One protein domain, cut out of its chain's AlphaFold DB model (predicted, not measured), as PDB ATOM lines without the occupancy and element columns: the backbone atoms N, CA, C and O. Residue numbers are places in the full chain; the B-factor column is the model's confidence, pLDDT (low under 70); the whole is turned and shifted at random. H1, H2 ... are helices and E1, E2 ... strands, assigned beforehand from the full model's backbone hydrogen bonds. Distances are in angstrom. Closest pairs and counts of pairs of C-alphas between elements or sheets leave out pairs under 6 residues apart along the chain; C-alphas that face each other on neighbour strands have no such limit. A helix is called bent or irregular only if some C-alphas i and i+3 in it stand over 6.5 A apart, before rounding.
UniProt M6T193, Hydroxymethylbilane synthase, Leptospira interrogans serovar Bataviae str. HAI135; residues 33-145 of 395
ATOM      1  N   VAL A  33     174.394  71.807 201.229       98.19
ATOM      2  CA  VAL A  33     175.384  72.245 200.249       98.19
ATOM      3  C   VAL A  33     176.733  72.409 200.940       98.19
ATOM      4  O   VAL A  33     176.817  72.998 202.020       98.19
ATOM      5  N   LEU A  34     177.788  71.888 200.323       98.44
ATOM      6  CA  LEU A  34     179.169  72.153 200.702       98.44
ATOM      7  C   LEU A  34     179.780  73.113 199.692       98.44
ATOM      8  O   LEU A  34     179.899  72.791 198.511       98.44
ATOM      9  N   LEU A  35     180.139  74.295 200.178       98.31
ATOM     10  CA  LEU A  35     180.893  75.293 199.436       98.31
ATOM     11  C   LEU A  35     182.381  74.993 199.570       98.31
ATOM     12  O   LEU A  35     182.832  74.619 200.650       98.31
ATOM     13  N   TRP A  36     183.129  75.210 198.501       97.62
ATOM     14  CA  TRP A  36     184.570  75.036 198.407       97.62
ATOM     15  C   TRP A  36     185.203  76.304 197.862       97.62
ATOM     16  O   TRP A  36     184.674  76.917 196.933       97.62
ATOM     17  N   LYS A  37     186.361  76.685 198.403       96.19
ATOM     18  CA  LYS A  37     187.136  77.789 197.836       96.19
ATOM     19  C   LYS A  37     187.732  77.330 196.516       96.19
ATOM     20  O   LYS A  37     188.328  76.257 196.465       96.19
ATOM     21  N   LYS A  38     187.683  78.164 195.474       93.19
ATOM     22  CA  LYS A  38     188.385  77.871 194.211       93.19
ATOM     23  C   LYS A  38     189.880  77.591 194.419       93.19
ATOM     24  O   LYS A  38     190.432  76.699 193.786       93.19
ATOM     25  N   SER A  39     190.517  78.263 195.380       90.81
ATOM     26  CA  SER A  39     191.912  78.003 195.765       90.81
ATOM     27  C   SER A  39     192.153  76.626 196.398       90.81
ATOM     28  O   SER A  39     193.283  76.147 196.408       90.81
ATOM     29  N   SER A  40     191.120  75.959 196.916       91.19
ATOM     30  CA  SER A  40     191.219  74.581 197.405       91.19
ATOM     31  C   SER A  40     191.143  73.560 196.269       91.19
ATOM     32  O   SER A  40     191.699  72.469 196.391       91.19
ATOM     33  N   LEU A  41     190.517  73.917 195.142       85.94
ATOM     34  CA  LEU A  41     190.390  73.041 193.976       85.94
ATOM     35  C   LEU A  41     191.711  72.872 193.212       85.94
ATOM     36  O   LEU A  41     191.909  71.843 192.570       85.94
ATOM     37  N   SER A  42     192.621  73.845 193.306       81.06
ATOM     38  CA  SER A  42     193.952  73.776 192.687       81.06
ATOM     39  C   SER A  42     194.954  72.933 193.483       81.06
ATOM     40  O   SER A  42     196.045  72.643 192.991       81.06
ATOM     41  N   LYS A  43     194.608  72.507 194.705       86.19
ATOM     42  CA  LYS A  43     195.459  71.626 195.510       86.19
ATOM     43  C   LYS A  43     195.517  70.237 194.876       86.19
ATOM     44  O   LYS A  43     194.490  69.579 194.720       86.19
ATOM     45  N   TYR A  44     196.727  69.772 194.582       86.44
ATOM     46  CA  TYR A  44     196.965  68.413 194.109       86.44
ATOM     47  C   TYR A  44     197.252  67.488 195.292       86.44
ATOM     48  O   TYR A  44     198.256  67.660 195.978       86.44
ATOM     49  N   SER A  45     196.369  66.518 195.537       89.62
ATOM     50  CA  SER A  45     196.524  65.516 196.603       89.62
ATOM     51  C   SER A  45     196.863  66.085 197.987       89.62
ATOM     52  O   SER A  45     197.867  65.690 198.585       89.62
ATOM     53  N   PRO A  46     196.048  67.012 198.534       94.25
ATOM     54  CA  PRO A  46     196.302  67.541 199.867       94.25
ATOM     55  C   PRO A  46     196.192  66.431 200.921       94.25
ATOM     56  O   PRO A  46     195.303  65.586 200.861       94.25
ATOM     57  N   SER A  47     197.056  66.452 201.936       95.00
ATOM     58  CA  SER A  47     196.997  65.487 203.047       95.00
ATOM     59  C   SER A  47     195.767  65.682 203.941       95.00
ATOM     60  O   SER A  47     195.269  64.730 204.546       95.00
ATOM     61  N   VAL A  48     195.266  66.916 204.025       96.62
ATOM     62  CA  VAL A  48     194.144  67.317 204.878       96.62
ATOM     63  C   VAL A  48     193.205  68.240 204.105       96.62
ATOM     64  O   VAL A  48     193.666  69.174 203.450       96.62
ATOM     65  N   LEU A  49     191.899  68.021 204.247       97.44
ATOM     66  CA  LEU A  49     190.843  68.961 203.874       97.44
ATOM     67  C   LEU A  49     190.131  69.454 205.137       97.44
ATOM     68  O   LEU A  49     189.627  68.657 205.934       97.44
ATOM     69  N   LYS A  50     190.093  70.775 205.321       98.06
ATOM     70  CA  LYS A  50     189.485  71.438 206.482       98.06
ATOM     71  C   LYS A  50     188.087  71.942 206.139       98.06
ATOM     72  O   LYS A  50     187.947  72.829 205.301       98.06
ATOM     73  N   ILE A  51     187.054  71.447 206.810       98.50
ATOM     74  CA  ILE A  51     185.654  71.755 206.491       98.50
ATOM     75  C   ILE A  51     184.946  72.371 207.694       98.50
ATOM     76  O   ILE A  51     184.888  71.787 208.774       98.50
ATOM     77  N   HIS A  52     184.335  73.533 207.504       98.56
ATOM     78  CA  HIS A  52     183.546  74.198 208.524       98.56
ATOM     79  C   HIS A  52     182.124  73.636 208.642       98.56
ATOM     80  O   HIS A  52     181.319  73.681 207.709       98.56
ATOM     81  N   THR A  53     181.791  73.158 209.839       97.44
ATOM     82  CA  THR A  53     180.445  72.762 210.274       97.44
ATOM     83  C   THR A  53     180.439  72.629 211.798       97.44
ATOM     84  O   THR A  53     181.457  72.326 212.404       97.44
ATOM     85  N   SER A  54     179.293  72.866 212.435       95.44
ATOM     86  CA  SER A  54     179.082  72.571 213.865       95.44
ATOM     87  C   SER A  54     178.004  71.514 214.092       95.44
ATOM     88  O   SER A  54     177.494  71.388 215.198       95.44
ATOM     89  N   SER A  55     177.601  70.803 213.038       95.50
ATOM     90  CA  SER A  55     176.593  69.746 213.116       95.50
ATOM     91  C   SER A  55     177.277  68.379 213.173       95.50
ATOM     92  O   SER A  55     177.852  67.974 212.158       95.50
ATOM     93  N   PRO A  56     177.147  67.634 214.286       95.50
ATOM     94  CA  PRO A  56     177.703  66.287 214.409       95.50
ATOM     95  C   PRO A  56     177.183  65.323 213.336       95.50
ATOM     96  O   PRO A  56     177.950  64.519 212.812       95.50
ATOM     97  N   ARG A  57     175.907  65.452 212.938       96.12
ATOM     98  CA  ARG A  57     175.312  64.729 211.799       96.12
ATOM     99  C   ARG A  57     176.092  64.949 210.504       96.12
ATOM    100  O   ARG A  57     176.462  63.985 209.840       96.12
ATOM    101  N   ARG A  58     176.347  66.213 210.143       97.62
ATOM    102  CA  ARG A  58     177.084  66.545 208.913       97.62
ATOM    103  C   ARG A  58     178.489  65.971 208.955       97.62
ATOM    104  O   ARG A  58     178.912  65.367 207.983       97.62
ATOM    105  N   GLU A  59     179.191  66.142 210.073       97.62
ATOM    106  CA  GLU A  59     180.543  65.601 210.239       97.62
ATOM    107  C   GLU A  59     180.562  64.084 210.066       97.62
ATOM    108  O   GLU A  59     181.373  63.560 209.306       97.62
ATOM    109  N   TYR A  60     179.647  63.381 210.735       97.19
ATOM    110  CA  TYR A  60     179.568  61.928 210.672       97.19
ATOM    111  C   TYR A  60     179.286  61.425 209.250       97.19
ATOM    112  O   TYR A  60     180.032  60.590 208.742       97.19
ATOM    113  N   ASN A  61     178.264  61.969 208.583       97.19
ATOM    114  CA  ASN A  61     177.894  61.540 207.235       97.19
ATOM    115  C   ASN A  61     178.982  61.895 206.212       97.19
ATOM    116  O   ASN A  61     179.394  61.037 205.436       97.19
ATOM    117  N   LEU A  62     179.518  63.122 206.242       97.69
ATOM    118  CA  LEU A  62     180.556  63.552 205.296       97.69
ATOM    119  C   LEU A  62     181.818  62.690 205.398       97.69
ATOM    120  O   LEU A  62     182.413  62.370 204.372       97.69
ATOM    121  N   ARG A  63     182.200  62.243 206.604       97.25
ATOM    122  CA  ARG A  63     183.322  61.302 206.779       97.25
ATOM    123  C   ARG A  63     183.145  59.994 206.020       97.25
ATOM    124  O   ARG A  63     184.147  59.407 205.628       97.25
ATOM    125  N   LYS A  64     181.907  59.540 205.826       95.88
ATOM    126  CA  LYS A  64     181.620  58.262 205.173       95.88
ATOM    127  C   LYS A  64     181.724  58.321 203.659       95.88
ATOM    128  O   LYS A  64     182.056  57.302 203.066       95.88
ATOM    129  N   PHE A  65     181.408  59.465 203.047       95.75
ATOM    130  CA  PHE A  65     181.250  59.524 201.592       95.75
ATOM    131  C   PHE A  65     182.127  60.530 200.863       95.75
ATOM    132  O   PHE A  65     182.374  60.372 199.668       95.75
ATOM    133  N   LEU A  66     182.618  61.565 201.546       96.12
ATOM    134  CA  LEU A  66     183.216  62.689 200.838       96.12
ATOM    135  C   LEU A  66     184.467  62.274 200.047       96.12
ATOM    136  O   LEU A  66     184.626  62.714 198.911       96.12
ATOM    137  N   SER A  67     185.283  61.358 200.583       92.75
ATOM    138  CA  SER A  67     186.510  60.861 199.938       92.75
ATOM    139  C   SER A  67     186.281  60.213 198.571       92.75
ATOM    140  O   SER A  67     187.138  60.338 197.706       92.75
ATOM    141  N   TYR A  68     185.138  59.555 198.350       93.38
ATOM    142  CA  TYR A  68     184.830  58.893 197.077       93.38
ATOM    143  C   TYR A  68     183.920  59.715 196.154       93.38
ATOM    144  O   TYR A  68     183.763  59.379 194.981       93.38
ATOM    145  N   THR A  69     183.284  60.773 196.670       95.81
ATOM    146  CA  THR A  69     182.482  61.714 195.861       95.81
ATOM    147  C   THR A  69     183.285  62.909 195.348       95.81
ATOM    148  O   THR A  69     182.812  63.638 194.474       95.81
ATOM    149  N   LEU A  70     184.479  63.138 195.892       95.62
ATOM    150  CA  LEU A  70     185.416  64.137 195.395       95.62
ATOM    151  C   LEU A  70     186.272  63.570 194.257       95.62
ATOM    152  O   LEU A  70     186.481  62.358 194.209       95.62
ATOM    153  N   PRO A  71     186.803  64.432 193.367       94.69
ATOM    154  CA  PRO A  71     187.784  64.022 192.372       94.69
ATOM    155  C   PRO A  71     188.893  63.144 192.964       94.69
ATOM    156  O   PRO A  71     189.343  63.384 194.086       94.69
ATOM    157  N   SER A  72     189.329  62.144 192.199       94.00
ATOM    158  CA  SER A  72     190.284  61.105 192.604       94.00
ATOM    159  C   SER A  72     191.517  61.637 193.337       94.00
ATOM    160  O   SER A  72     191.973  61.015 194.301       94.00
ATOM    161  N   ARG A  73     191.995  62.830 192.961       93.06
ATOM    162  CA  ARG A  73     193.105  63.526 193.622       93.06
ATOM    163  C   ARG A  73     192.881  63.819 195.110       93.06
ATOM    164  O   ARG A  73     193.852  64.044 195.810       93.06
ATOM    165  N   TYR A  74     191.657  63.796 195.628       94.19
ATOM    166  CA  TYR A  74     191.351  64.017 197.051       94.19
ATOM    167  C   TYR A  74     191.087  62.730 197.841       94.19
ATOM    168  O   TYR A  74     190.853  62.795 199.046       94.19
ATOM    169  N   THR A  75     191.123  61.555 197.203       91.50
ATOM    170  CA  THR A  75     190.705  60.280 197.828       91.50
ATOM    171  C   THR A  75     191.470  59.971 199.118       91.50
ATOM    172  O   THR A  75     190.903  59.443 200.072       91.50
ATOM    173  N   ASN A  76     192.755  60.337 199.164       92.88
ATOM    174  CA  ASN A  76     193.644  60.078 200.300       92.88
ATOM    175  C   ASN A  76     193.708  61.241 201.306       92.88
ATOM    176  O   ASN A  76     194.487  61.191 202.259       92.88
ATOM    177  N   SER A  77     192.923  62.301 201.102       95.38
ATOM    178  CA  SER A  77     192.879  63.437 202.014       95.38
ATOM    179  C   SER A  77     192.122  63.072 203.289       95.38
ATOM    180  O   SER A  77     190.964  62.655 203.256       95.38
ATOM    181  N   SER A  78     192.747  63.293 204.440       96.44
ATOM    182  CA  SER A  78     192.048  63.210 205.723       96.44
ATOM    183  C   SER A  78     191.093  64.398 205.902       96.44
ATOM    184  O   SER A  78     191.373  65.510 205.455       96.44
ATOM    185  N   LEU A  79     189.953  64.179 206.565       97.62
ATOM    186  CA  LEU A  79     188.957  65.229 206.804       97.62
ATOM    187  C   LEU A  79     189.048  65.760 208.236       97.62
ATOM    188  O   LEU A  79     188.867  65.011 209.206       97.62
ATOM    189  N   VAL A  80     189.250  67.068 208.358       98.12
ATOM    190  CA  VAL A  80     189.219  67.804 209.625       98.12
ATOM    191  C   VAL A  80     188.011  68.727 209.617       98.12
ATOM    192  O   VAL A  80     187.881  69.567 208.731       98.12
ATOM    193  N   PHE A  81     187.133  68.590 210.610       98.38
ATOM    194  CA  PHE A  81     185.967  69.459 210.746       98.38
ATOM    195  C   PHE A  81     186.219  70.519 211.809       98.38
ATOM    196  O   PHE A  81     186.722  70.220 212.891       98.38
ATOM    197  N   LEU A  82     185.895  71.764 211.471       98.31
ATOM    198  CA  LEU A  82     186.134  72.933 212.306       98.31
ATOM    199  C   LEU A  82     184.795  73.583 212.678       98.31
ATOM    200  O   LEU A  82     183.998  73.888 211.781       98.31
ATOM    201  N   PRO A  83     184.536  73.870 213.964       97.56
ATOM    202  CA  PRO A  83     183.276  74.466 214.376       97.56
ATOM    203  C   PRO A  83     183.107  75.867 213.778       97.56
ATOM    204  O   PRO A  83     184.060  76.635 213.658       97.56
ATOM    205  N   ILE A  84     181.871  76.223 213.431       97.12
ATOM    206  CA  ILE A  84     181.515  77.563 212.978       97.12
ATOM    207  C   ILE A  84     180.110  77.939 213.456       97.12
ATOM    208  O   ILE A  84     179.146  77.186 213.316       97.12
ATOM    209  N   ARG A  85     179.983  79.141 214.019       93.69
ATOM    210  CA  ARG A  85     178.723  79.687 214.542       93.69
ATOM    211  C   ARG A  85     178.482  81.108 214.035       93.69
ATOM    212  O   ARG A  85     179.422  81.817 213.660       93.69
ATOM    213  N   GLY A  86     177.216  81.509 214.069       93.31
ATOM    214  CA  GLY A  86     176.708  82.785 213.558       93.31
ATOM    215  C   GLY A  86     175.559  82.581 212.573       93.31
ATOM    216  O   GLY A  86     175.176  81.440 212.295       93.31
ATOM    217  N   ASN A  87     175.021  83.674 212.037       94.00
ATOM    218  CA  ASN A  87     174.108  83.634 210.893       94.00
ATOM    219  C   ASN A  87     174.857  83.215 209.605       94.00
ATOM    220  O   ASN A  87     176.078  83.031 209.614       94.00
ATOM    221  N   ILE A  88     174.135  83.044 208.494       95.25
ATOM    222  CA  ILE A  88     174.712  82.561 207.227       95.25
ATOM    223  C   ILE A  88     175.841  83.472 206.725       95.25
ATOM    224  O   ILE A  88     176.928  82.970 206.445       95.25
ATOM    225  N   GLN A  89     175.637  84.792 206.683       95.19
ATOM    226  CA  GLN A  89     176.657  85.723 206.177       95.19
ATOM    227  C   GLN A  89     177.924  85.695 207.036       95.19
ATOM    228  O   GLN A  89     179.033  85.634 206.510       95.19
ATOM    229  N   THR A  90     177.769  85.670 208.363       95.69
ATOM    230  CA  THR A  90     178.897  85.597 209.304       95.69
ATOM    231  C   THR A  90     179.683  84.305 209.120       95.69
ATOM    232  O   THR A  90     180.911  84.322 209.169       95.69
ATOM    233  N   ARG A  91     178.996  83.175 208.891       98.06
ATOM    234  CA  ARG A  91     179.657  81.891 208.615       98.06
ATOM    235  C   ARG A  91     180.431  81.930 207.298       98.06
ATOM    236  O   ARG A  91     181.575  81.496 207.280       98.06
ATOM    237  N   ILE A  92     179.846  82.481 206.232       98.00
ATOM    238  CA  ILE A  92     180.526  82.626 204.937       98.00
ATOM    239  C   ILE A  92     181.759  83.523 205.080       98.00
ATOM    240  O   ILE A  92     182.836  83.131 204.645       98.00
ATOM    241  N   ARG A  93     181.645  84.675 205.757       97.44
ATOM    242  CA  ARG A  93     182.773  85.592 205.991       97.44
ATOM    243  C   ARG A  93     183.919  84.918 206.748       97.44
ATOM    244  O   ARG A  93     185.033  84.871 206.239       97.44
ATOM    245  N   LYS A  94     183.622  84.301 207.897       98.12
ATOM    246  CA  LYS A  94     184.610  83.551 208.691       98.12
ATOM    247  C   LYS A  94     185.276  82.442 207.879       98.12
ATOM    248  O   LYS A  94     186.485  82.271 207.957       98.12
ATOM    249  N   TRP A  95     184.505  81.702 207.081       98.19
ATOM    250  CA  TRP A  95     185.062  80.677 206.203       98.19
ATOM    251  C   TRP A  95     186.007  81.278 205.158       98.19
ATOM    252  O   TRP A  95     187.139  80.805 205.046       98.19
ATOM    253  N   LYS A  96     185.602  82.344 204.452       97.06
ATOM    254  CA  LYS A  96     186.443  83.043 203.464       97.06
ATOM    255  C   LYS A  96     187.764  83.526 204.074       97.06
ATOM    256  O   LYS A  96     188.807  83.289 203.472       97.06
ATOM    257  N   GLU A  97     187.722  84.093 205.278       96.31
ATOM    258  CA  GLU A  97     188.885  84.617 206.016       96.31
ATOM    259  C   GLU A  97     189.771  83.529 206.653       96.31
ATOM    260  O   GLU A  97     190.944  83.766 206.927       96.31
ATOM    261  N   SER A  98     189.231  82.331 206.893       96.62
ATOM    262  CA  SER A  98     189.969  81.210 207.497       96.62
ATOM    263  C   SER A  98     190.856  80.448 206.502       96.62
ATOM    264  O   SER A  98     190.761  80.622 205.288       96.62
ATOM    265  N   ASP A  99     191.651  79.499 206.999       95.19
ATOM    266  CA  ASP A  99     192.388  78.535 206.169       95.19
ATOM    267  C   ASP A  99     191.560  77.296 205.764       95.19
ATOM    268  O   ASP A  99     192.093  76.358 205.167       95.19
ATOM    269  N   SER A 100     190.260  77.280 206.083       97.06
ATOM    270  CA  SER A 100     189.361  76.170 205.772       97.06
ATOM    271  C   SER A 100     189.061  76.085 204.274       97.06
ATOM    272  O   SER A 100     188.837  77.094 203.604       97.06
ATOM    273  N   ASP A 101     189.009  74.856 203.762       97.81
ATOM    274  CA  ASP A 101     188.734  74.540 202.363       97.81
ATOM    275  C   ASP A 101     187.258  74.651 201.997       97.81
ATOM    276  O   ASP A 101     186.925  75.084 200.893       97.81
ATOM    277  N   GLY A 102     186.365  74.294 202.924       98.06
ATOM    278  CA  GLY A 102     184.937  74.264 202.639       98.06
ATOM    279  C   GLY A 102     184.026  74.600 203.812       98.06
ATOM    280  O   GLY A 102     184.445  74.594 204.964       98.06
ATOM    281  N   LEU A 103     182.763  74.897 203.512       98.69
ATOM    282  CA  LEU A 103     181.726  75.276 204.472       98.69
ATOM    283  C   LEU A 103     180.409  74.572 204.139       98.69
ATOM    284  O   LEU A 103     179.899  74.701 203.028       98.69
ATOM    285  N   VAL A 104     179.820  73.882 205.121       98.50
ATOM    286  CA  VAL A 104     178.538  73.186 204.936       98.50
ATOM    287  C   VAL A 104     177.370  74.046 205.416       98.50
ATOM    288  O   VAL A 104     177.286  74.421 206.592       98.50
ATOM    289  N   LEU A 105     176.401  74.292 204.536       98.06
ATOM    290  CA  LEU A 105     175.175  75.044 204.807       98.06
ATOM    291  C   LEU A 105     173.939  74.236 204.396       98.06
ATOM    292  O   LEU A 105     174.032  73.254 203.670       98.06
ATOM    293  N   ALA A 106     172.770  74.624 204.906       97.12
ATOM    294  CA  ALA A 106     171.513  74.083 204.390       97.12
ATOM    295  C   ALA A 106     171.187  74.825 203.093       97.12
ATOM    296  O   ALA A 106     171.218  76.058 203.098       97.12
ATOM    297  N   LYS A 107     170.854  74.111 202.014       96.88
ATOM    298  CA  LYS A 107     170.555  74.743 200.726       96.88
ATOM    299  C   LYS A 107     169.353  75.685 200.827       96.88
ATOM    300  O   LYS A 107     169.470  76.838 200.427       96.88
ATOM    301  N   ALA A 108     168.285  75.262 201.510       95.38
ATOM    302  CA  ALA A 108     167.116  76.098 201.801       95.38
ATOM    303  C   ALA A 108     167.447  77.474 202.410       95.38
ATOM    304  O   ALA A 108     166.718  78.437 202.185       95.38
ATOM    305  N   ALA A 109     168.520  77.587 203.203       94.25
ATOM    306  CA  ALA A 109     168.910  78.868 203.787       94.25
ATOM    307  C   ALA A 109     169.496  79.821 202.734       94.25
ATOM    308  O   ALA A 109     169.219  81.015 202.785       94.25
ATOM    309  N   LEU A 110     170.280  79.301 201.786       95.06
ATOM    310  CA  LEU A 110     170.797  80.092 200.669       95.06
ATOM    311  C   LEU A 110     169.678  80.438 199.688       95.06
ATOM    312  O   LEU A 110     169.538  81.607 199.353       95.06
ATOM    313  N   ASP A 111     168.850  79.466 199.300       93.12
ATOM    314  CA  ASP A 111     167.740  79.683 198.360       93.12
ATOM    315  C   ASP A 111     166.825  80.828 198.821       93.12
ATOM    316  O   ASP A 111     166.493  81.716 198.043       93.12
ATOM    317  N   ARG A 112     166.483  80.865 200.115       92.44
ATOM    318  CA  ARG A 112     165.666  81.941 200.699       92.44
ATOM    319  C   ARG A 112     166.343  83.303 200.648       92.44
ATOM    320  O   ARG A 112     165.677  84.288 200.366       92.44
ATOM    321  N   LEU A 113     167.646  83.366 200.922       92.69
ATOM    322  CA  LEU A 113     168.389  84.629 200.886       92.69
ATOM    323  C   LEU A 113     168.618  85.130 199.456       92.69
ATOM    324  O   LEU A 113     168.750  86.332 199.263       92.69
ATOM    325  N   PHE A 114     168.656  84.228 198.474       92.44
ATOM    326  CA  PHE A 114     168.698  84.565 197.051       92.44
ATOM    327  C   PHE A 114     167.324  84.899 196.460       92.44
ATOM    328  O   PHE A 114     167.278  85.452 195.365       92.44
ATOM    329  N   SER A 115     166.229  84.576 197.151       89.56
ATOM    330  CA  SER A 115     164.880  84.839 196.658       89.56
ATOM    331  C   SER A 115     164.627  86.336 196.484       89.56
ATOM    332  O   SER A 115     165.038  87.159 197.304       89.56
ATOM    333  N   GLU A 116     163.903  86.671 195.421       90.19
ATOM    334  CA  GLU A 116     163.374  88.015 195.163       90.19
ATOM    335  C   GLU A 116     161.840  88.053 195.260       90.19
ATOM    336  O   GLU A 116     161.226  89.106 195.105       90.19
ATOM    337  N   ASP A 117     161.228  86.907 195.571       88.62
ATOM    338  CA  ASP A 117     159.783  86.692 195.585       88.62
ATOM    339  C   ASP A 117     159.163  87.055 196.945       88.62
ATOM    340  O   ASP A 117     158.684  86.203 197.692       88.62
ATOM    341  N   PHE A 118     159.275  88.331 197.328       89.00
ATOM    342  CA  PHE A 118     158.585  88.910 198.487       89.00
ATOM    343  C   PHE A 118     158.545  90.445 198.407       89.00
ATOM    344  O   PHE A 118     159.393  91.065 197.771       89.00
ATOM    345  N   LEU A 119     157.576  91.075 199.086       90.25
ATOM    346  CA  LEU A 119     157.261  92.510 198.965       90.25
ATOM    347  C   LEU A 119     158.466  93.447 199.180       90.25
ATOM    348  O   LEU A 119     158.616  94.440 198.473       90.25
ATOM    349  N   ASN A 120     159.334  93.118 200.138       90.94
ATOM    350  CA  ASN A 120     160.499  93.921 200.518       90.94
ATOM    351  C   ASN A 120     161.803  93.430 199.874       90.94
ATOM    352  O   ASN A 120     162.886  93.798 200.322       90.94
ATOM    353  N   SER A 121     161.740  92.607 198.826       90.94
ATOM    354  CA  SER A 121     162.951  92.075 198.192       90.94
ATOM    355  C   SER A 121     163.868  93.165 197.643       90.94
ATOM    356  O   SER A 121     165.084  92.962 197.586       90.94
ATOM    357  N   ASN A 122     163.309  94.328 197.306       93.50
ATOM    358  CA  ASN A 122     164.024  95.485 196.781       93.50
ATOM    359  C   ASN A 122     164.614  96.420 197.848       93.50
ATOM    360  O   ASN A 122     165.258  97.395 197.469       93.50
ATOM    361  N   GLU A 123     164.435  96.157 199.145       95.56
ATOM    362  CA  GLU A 123     165.092  96.966 200.180       95.56
ATOM    363  C   GLU A 123     166.617  96.844 200.079       95.56
ATOM    364  O   GLU A 123     167.154  95.767 199.790       95.56
ATOM    365  N   LEU A 124     167.319  97.946 200.362       94.88
ATOM    366  CA  LEU A 124     168.775  98.036 200.224       94.88
ATOM    367  C   LEU A 124     169.501  96.930 201.004       94.88
ATOM    368  O   LEU A 124     170.409  96.300 200.468       94.88
ATOM    369  N   GLU A 125     169.052  96.635 202.226       92.69
ATOM    370  CA  GLU A 125     169.629  95.577 203.060       92.69
ATOM    371  C   GLU A 125     169.611  94.213 202.347       92.69
ATOM    372  O   GLU A 125     170.636  93.532 202.270       92.69
ATOM    373  N   TYR A 126     168.482  93.808 201.756       92.56
ATOM    374  CA  TYR A 126     168.395  92.522 201.058       92.56
ATOM    375  C   TYR A 126     169.210  92.503 199.763       92.56
ATOM    376  O   TYR A 126     169.799  91.472 199.430       92.56
ATOM    377  N   GLN A 127     169.293  93.632 199.054       93.31
ATOM    378  CA  GLN A 127     170.144  93.754 197.869       93.31
ATOM    379  C   GLN A 127     171.630  93.600 198.219       93.31
ATOM    380  O   GLN A 127     172.348  92.865 197.539       93.31
ATOM    381  N   GLU A 128     172.095  94.232 199.298       94.81
ATOM    382  CA  GLU A 128     173.473  94.104 199.784       94.81
ATOM    383  C   GLU A 128     173.795  92.667 200.202       94.81
ATOM    384  O   GLU A 128     174.859  92.137 199.868       94.81
ATOM    385  N   ILE A 129     172.852  92.000 200.873       93.25
ATOM    386  CA  ILE A 129     172.985  90.591 201.248       93.25
ATOM    387  C   ILE A 129     173.086  89.708 200.003       93.25
ATOM    388  O   ILE A 129     173.999  88.883 199.923       93.25
ATOM    389  N   ARG A 130     172.188  89.876 199.023       93.69
ATOM    390  CA  ARG A 130     172.218  89.097 197.774       93.69
ATOM    391  C   ARG A 130     173.500  89.339 196.993       93.69
ATOM    392  O   ARG A 130     174.091  88.376 196.513       93.69
ATOM    393  N   LYS A 131     173.973  90.584 196.927       94.88
ATOM    394  CA  LYS A 131     175.258  90.925 196.307       94.88
ATOM    395  C   LYS A 131     176.414  90.195 196.990       94.88
ATOM    396  O   LYS A 131     177.153  89.482 196.323       94.88
ATOM    397  N   PHE A 132     176.511  90.278 198.319       96.06
ATOM    398  CA  PHE A 132     177.534  89.561 199.085       96.06
ATOM    399  C   PHE A 132     177.496  88.043 198.845       96.06
ATOM    400  O   PHE A 132     178.544  87.401 198.721       96.06
ATOM    401  N   LEU A 133     176.296  87.453 198.802       95.50
ATOM    402  CA  LEU A 133     176.135  86.028 198.536       95.50
ATOM    403  C   LEU A 133     176.545  85.673 197.109       95.50
ATOM    404  O   LEU A 133     177.263  84.693 196.941       95.50
ATOM    405  N   LYS A 134     176.147  86.467 196.111       94.81
ATOM    406  CA  LYS A 134     176.521  86.271 194.708       94.81
ATOM    407  C   LYS A 134     178.037  86.305 194.530       94.81
ATOM    408  O   LYS A 134     178.596  85.321 194.059       94.81
ATOM    409  N   ASP A 135     178.697  87.346 195.036       94.88
ATOM    410  CA  ASP A 135     180.160  87.474 194.990       94.88
ATOM    411  C   ASP A 135     180.839  86.273 195.677       94.88
ATOM    412  O   ASP A 135     181.833  85.724 195.204       94.88
ATOM    413  N   SER A 136     180.269  85.805 196.792       95.69
ATOM    414  CA  SER A 136     180.775  84.622 197.493       95.69
ATOM    415  C   SER A 136     180.572  83.326 196.705       95.69
ATOM    416  O   SER A 136     181.445  82.462 196.761       95.69
ATOM    417  N   MET A 137     179.456  83.157 195.990       94.31
ATOM    418  CA  MET A 137     179.215  81.975 195.154       94.31
ATOM    419  C   MET A 137     180.092  81.986 193.901       94.31
ATOM    420  O   MET A 137     180.632  80.940 193.551       94.31
ATOM    421  N   ASP A 138     180.306  83.148 193.283       91.81
ATOM    422  CA  ASP A 138     181.150  83.303 192.092       91.81
ATOM    423  C   ASP A 138     182.625  82.971 192.375       91.81
ATOM    424  O   ASP A 138     183.347  82.495 191.497       91.81
ATOM    425  N   GLU A 139     183.084  83.149 193.614       92.00
ATOM    426  CA  GLU A 139     184.425  82.761 194.083       92.00
ATOM    427  C   GLU A 139     184.509  81.317 194.611       92.00
ATOM    428  O   GLU A 139     185.580  80.856 195.027       92.00
ATOM    429  N   SER A 140     183.396  80.588 194.586       94.50
ATOM    430  CA  SER A 140     183.277  79.250 195.155       94.50
ATOM    431  C   SER A 140     182.922  78.209 194.098       94.50
ATOM    432  O   SER A 140     182.460  78.511 193.001       94.50
ATOM    433  N   VAL A 141     183.121  76.948 194.458       94.69
ATOM    434  CA  VAL A 141     182.473  75.805 193.812       94.69
ATOM    435  C   VAL A 141     181.620  75.112 194.862       94.69
ATOM    436  O   VAL A 141     181.911  75.200 196.052       94.69
ATOM    437  N   TYR A 142     180.540  74.450 194.465       96.00
ATOM    438  CA  TYR A 142     179.637  73.813 195.414       96.00
ATOM    439  C   TYR A 142     179.286  72.383 195.025       96.00
ATOM    440  O   TYR A 142     179.333  71.994 193.858       96.00
ATOM    441  N   GLN A 143     178.920  71.602 196.036       97.25
ATOM    442  CA  GLN A 143     178.320  70.283 195.885       97.25
ATOM    443  C   GLN A 143     177.052  70.222 196.727       97.25
ATOM    444  O   GLN A 143     177.073  70.529 197.918       97.25
ATOM    445  N   ILE A 144     175.945  69.845 196.102       97.94
ATOM    446  CA  ILE A 144     174.651  69.634 196.743       97.94
ATOM    447  C   ILE A 144     174.491  68.130 196.920       97.94
ATOM    448  O   ILE A 144     174.424  67.376 195.946       97.94
ATOM    449  N   PHE A 145     174.478  67.687 198.174       96.88
ATOM    450  CA  PHE A 145     174.513  66.262 198.469       96.88
ATOM    451  C   PHE A 145     173.112  65.646 198.443       96.88
ATOM    452  O   PHE A 145     172.175  66.238 198.986       96.88
TER     453      PHE A 145
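This is residues 33 to 145 of the 395 residues of the protein "Hydroxymethylbilane synthase" of Leptospira interrogans serovar Bataviae str. HAI135 (UniProt M6T193). A strongly twisted sheet of five strands has H2 packed on one face and H3 on the other, in three layers. H4 and H5 extend away from it as a pair, meeting the sheet with one end each, and the loop between them makes one tip of the long axis. The printed part has 113 residues, in the order E1 H1 E2 H2 E3 H3 E4 H4 H5 E5; the class is mixed, helices and strands. The sheet is mixed, in the order E3 E2 E4 E1 E5. The whole is compact, with a radius of gyration of the C-alphas of 15.0 A, yet elongated, spanning 48 by 28 by 21 A.

In the sheet, E3 (residues 78 to 82) and E5 (140 to 144) are edge strands. E3 is parallel to E2 (48 to 52), with N 49 and O 78 2.8 A apart. E2 is parallel to E4 (102 to 106), with N 52 and O 102 at 2.8 A. E4 is antiparallel to E1 (33 to 37), with N 35 and O 103 at 2.9 A, and E1 is antiparallel to E5, with N 36 and O 141 at 2.7 A. H2 (56 to 69) is over E2, slantwise at 42 degrees on the local plane, 7.9 A over the sheet. H3 (88 to 97) is on the opposite face, along E4 at 2 degrees on the local plane, at a height of 9.4 A. E2, H2, E3 form a strand-helix-strand unit, two parallel neighbours joined through a helix; E3, H3, E4 and E4, H4 H5, E5 are split units, with E2 and E1 between their strands. The three crossovers are right-handed. H4 (107 to 114) and H5 (124 to 138) only graze the sheet, and touch at a steep tilt of 53 degrees, closest at the C-alphas of Phe 114 and Arg 130, 5.8 A. H5 and H3 only just touch, with 3 pairs of C-alphas within 8 A, closest at Leu 133 and Gln 89, 7.7 A. H1 (38 to 41) is on the sheet; its closest C-alpha to E5 is that of Lys 38, 5.4 A from Ser 140. In H3, H4 and H5 every O i to N i+4 pair is within hydrogen-bond range, in H2 7 of 10; H1 is too short for one.

E1 begins at C-alpha 33 (175.384, 72.245, 200.249), and E5 ends at C-alpha 144 (174.651, 69.634, 196.743). H5, the longest helix, spans 20.9 A from C-alpha 124 (168.775, 98.036, 200.224); H2 spans 19.7 A and H3 14.4 A. H2 is irregular: C-alphas 64 and 67 are 7.6 A apart.

The two C-alphas farthest apart, of Asn 76 and Leu 119, are 48.8 A apart. The printed part has no cut and no long link; no printed residue is under pLDDT 70.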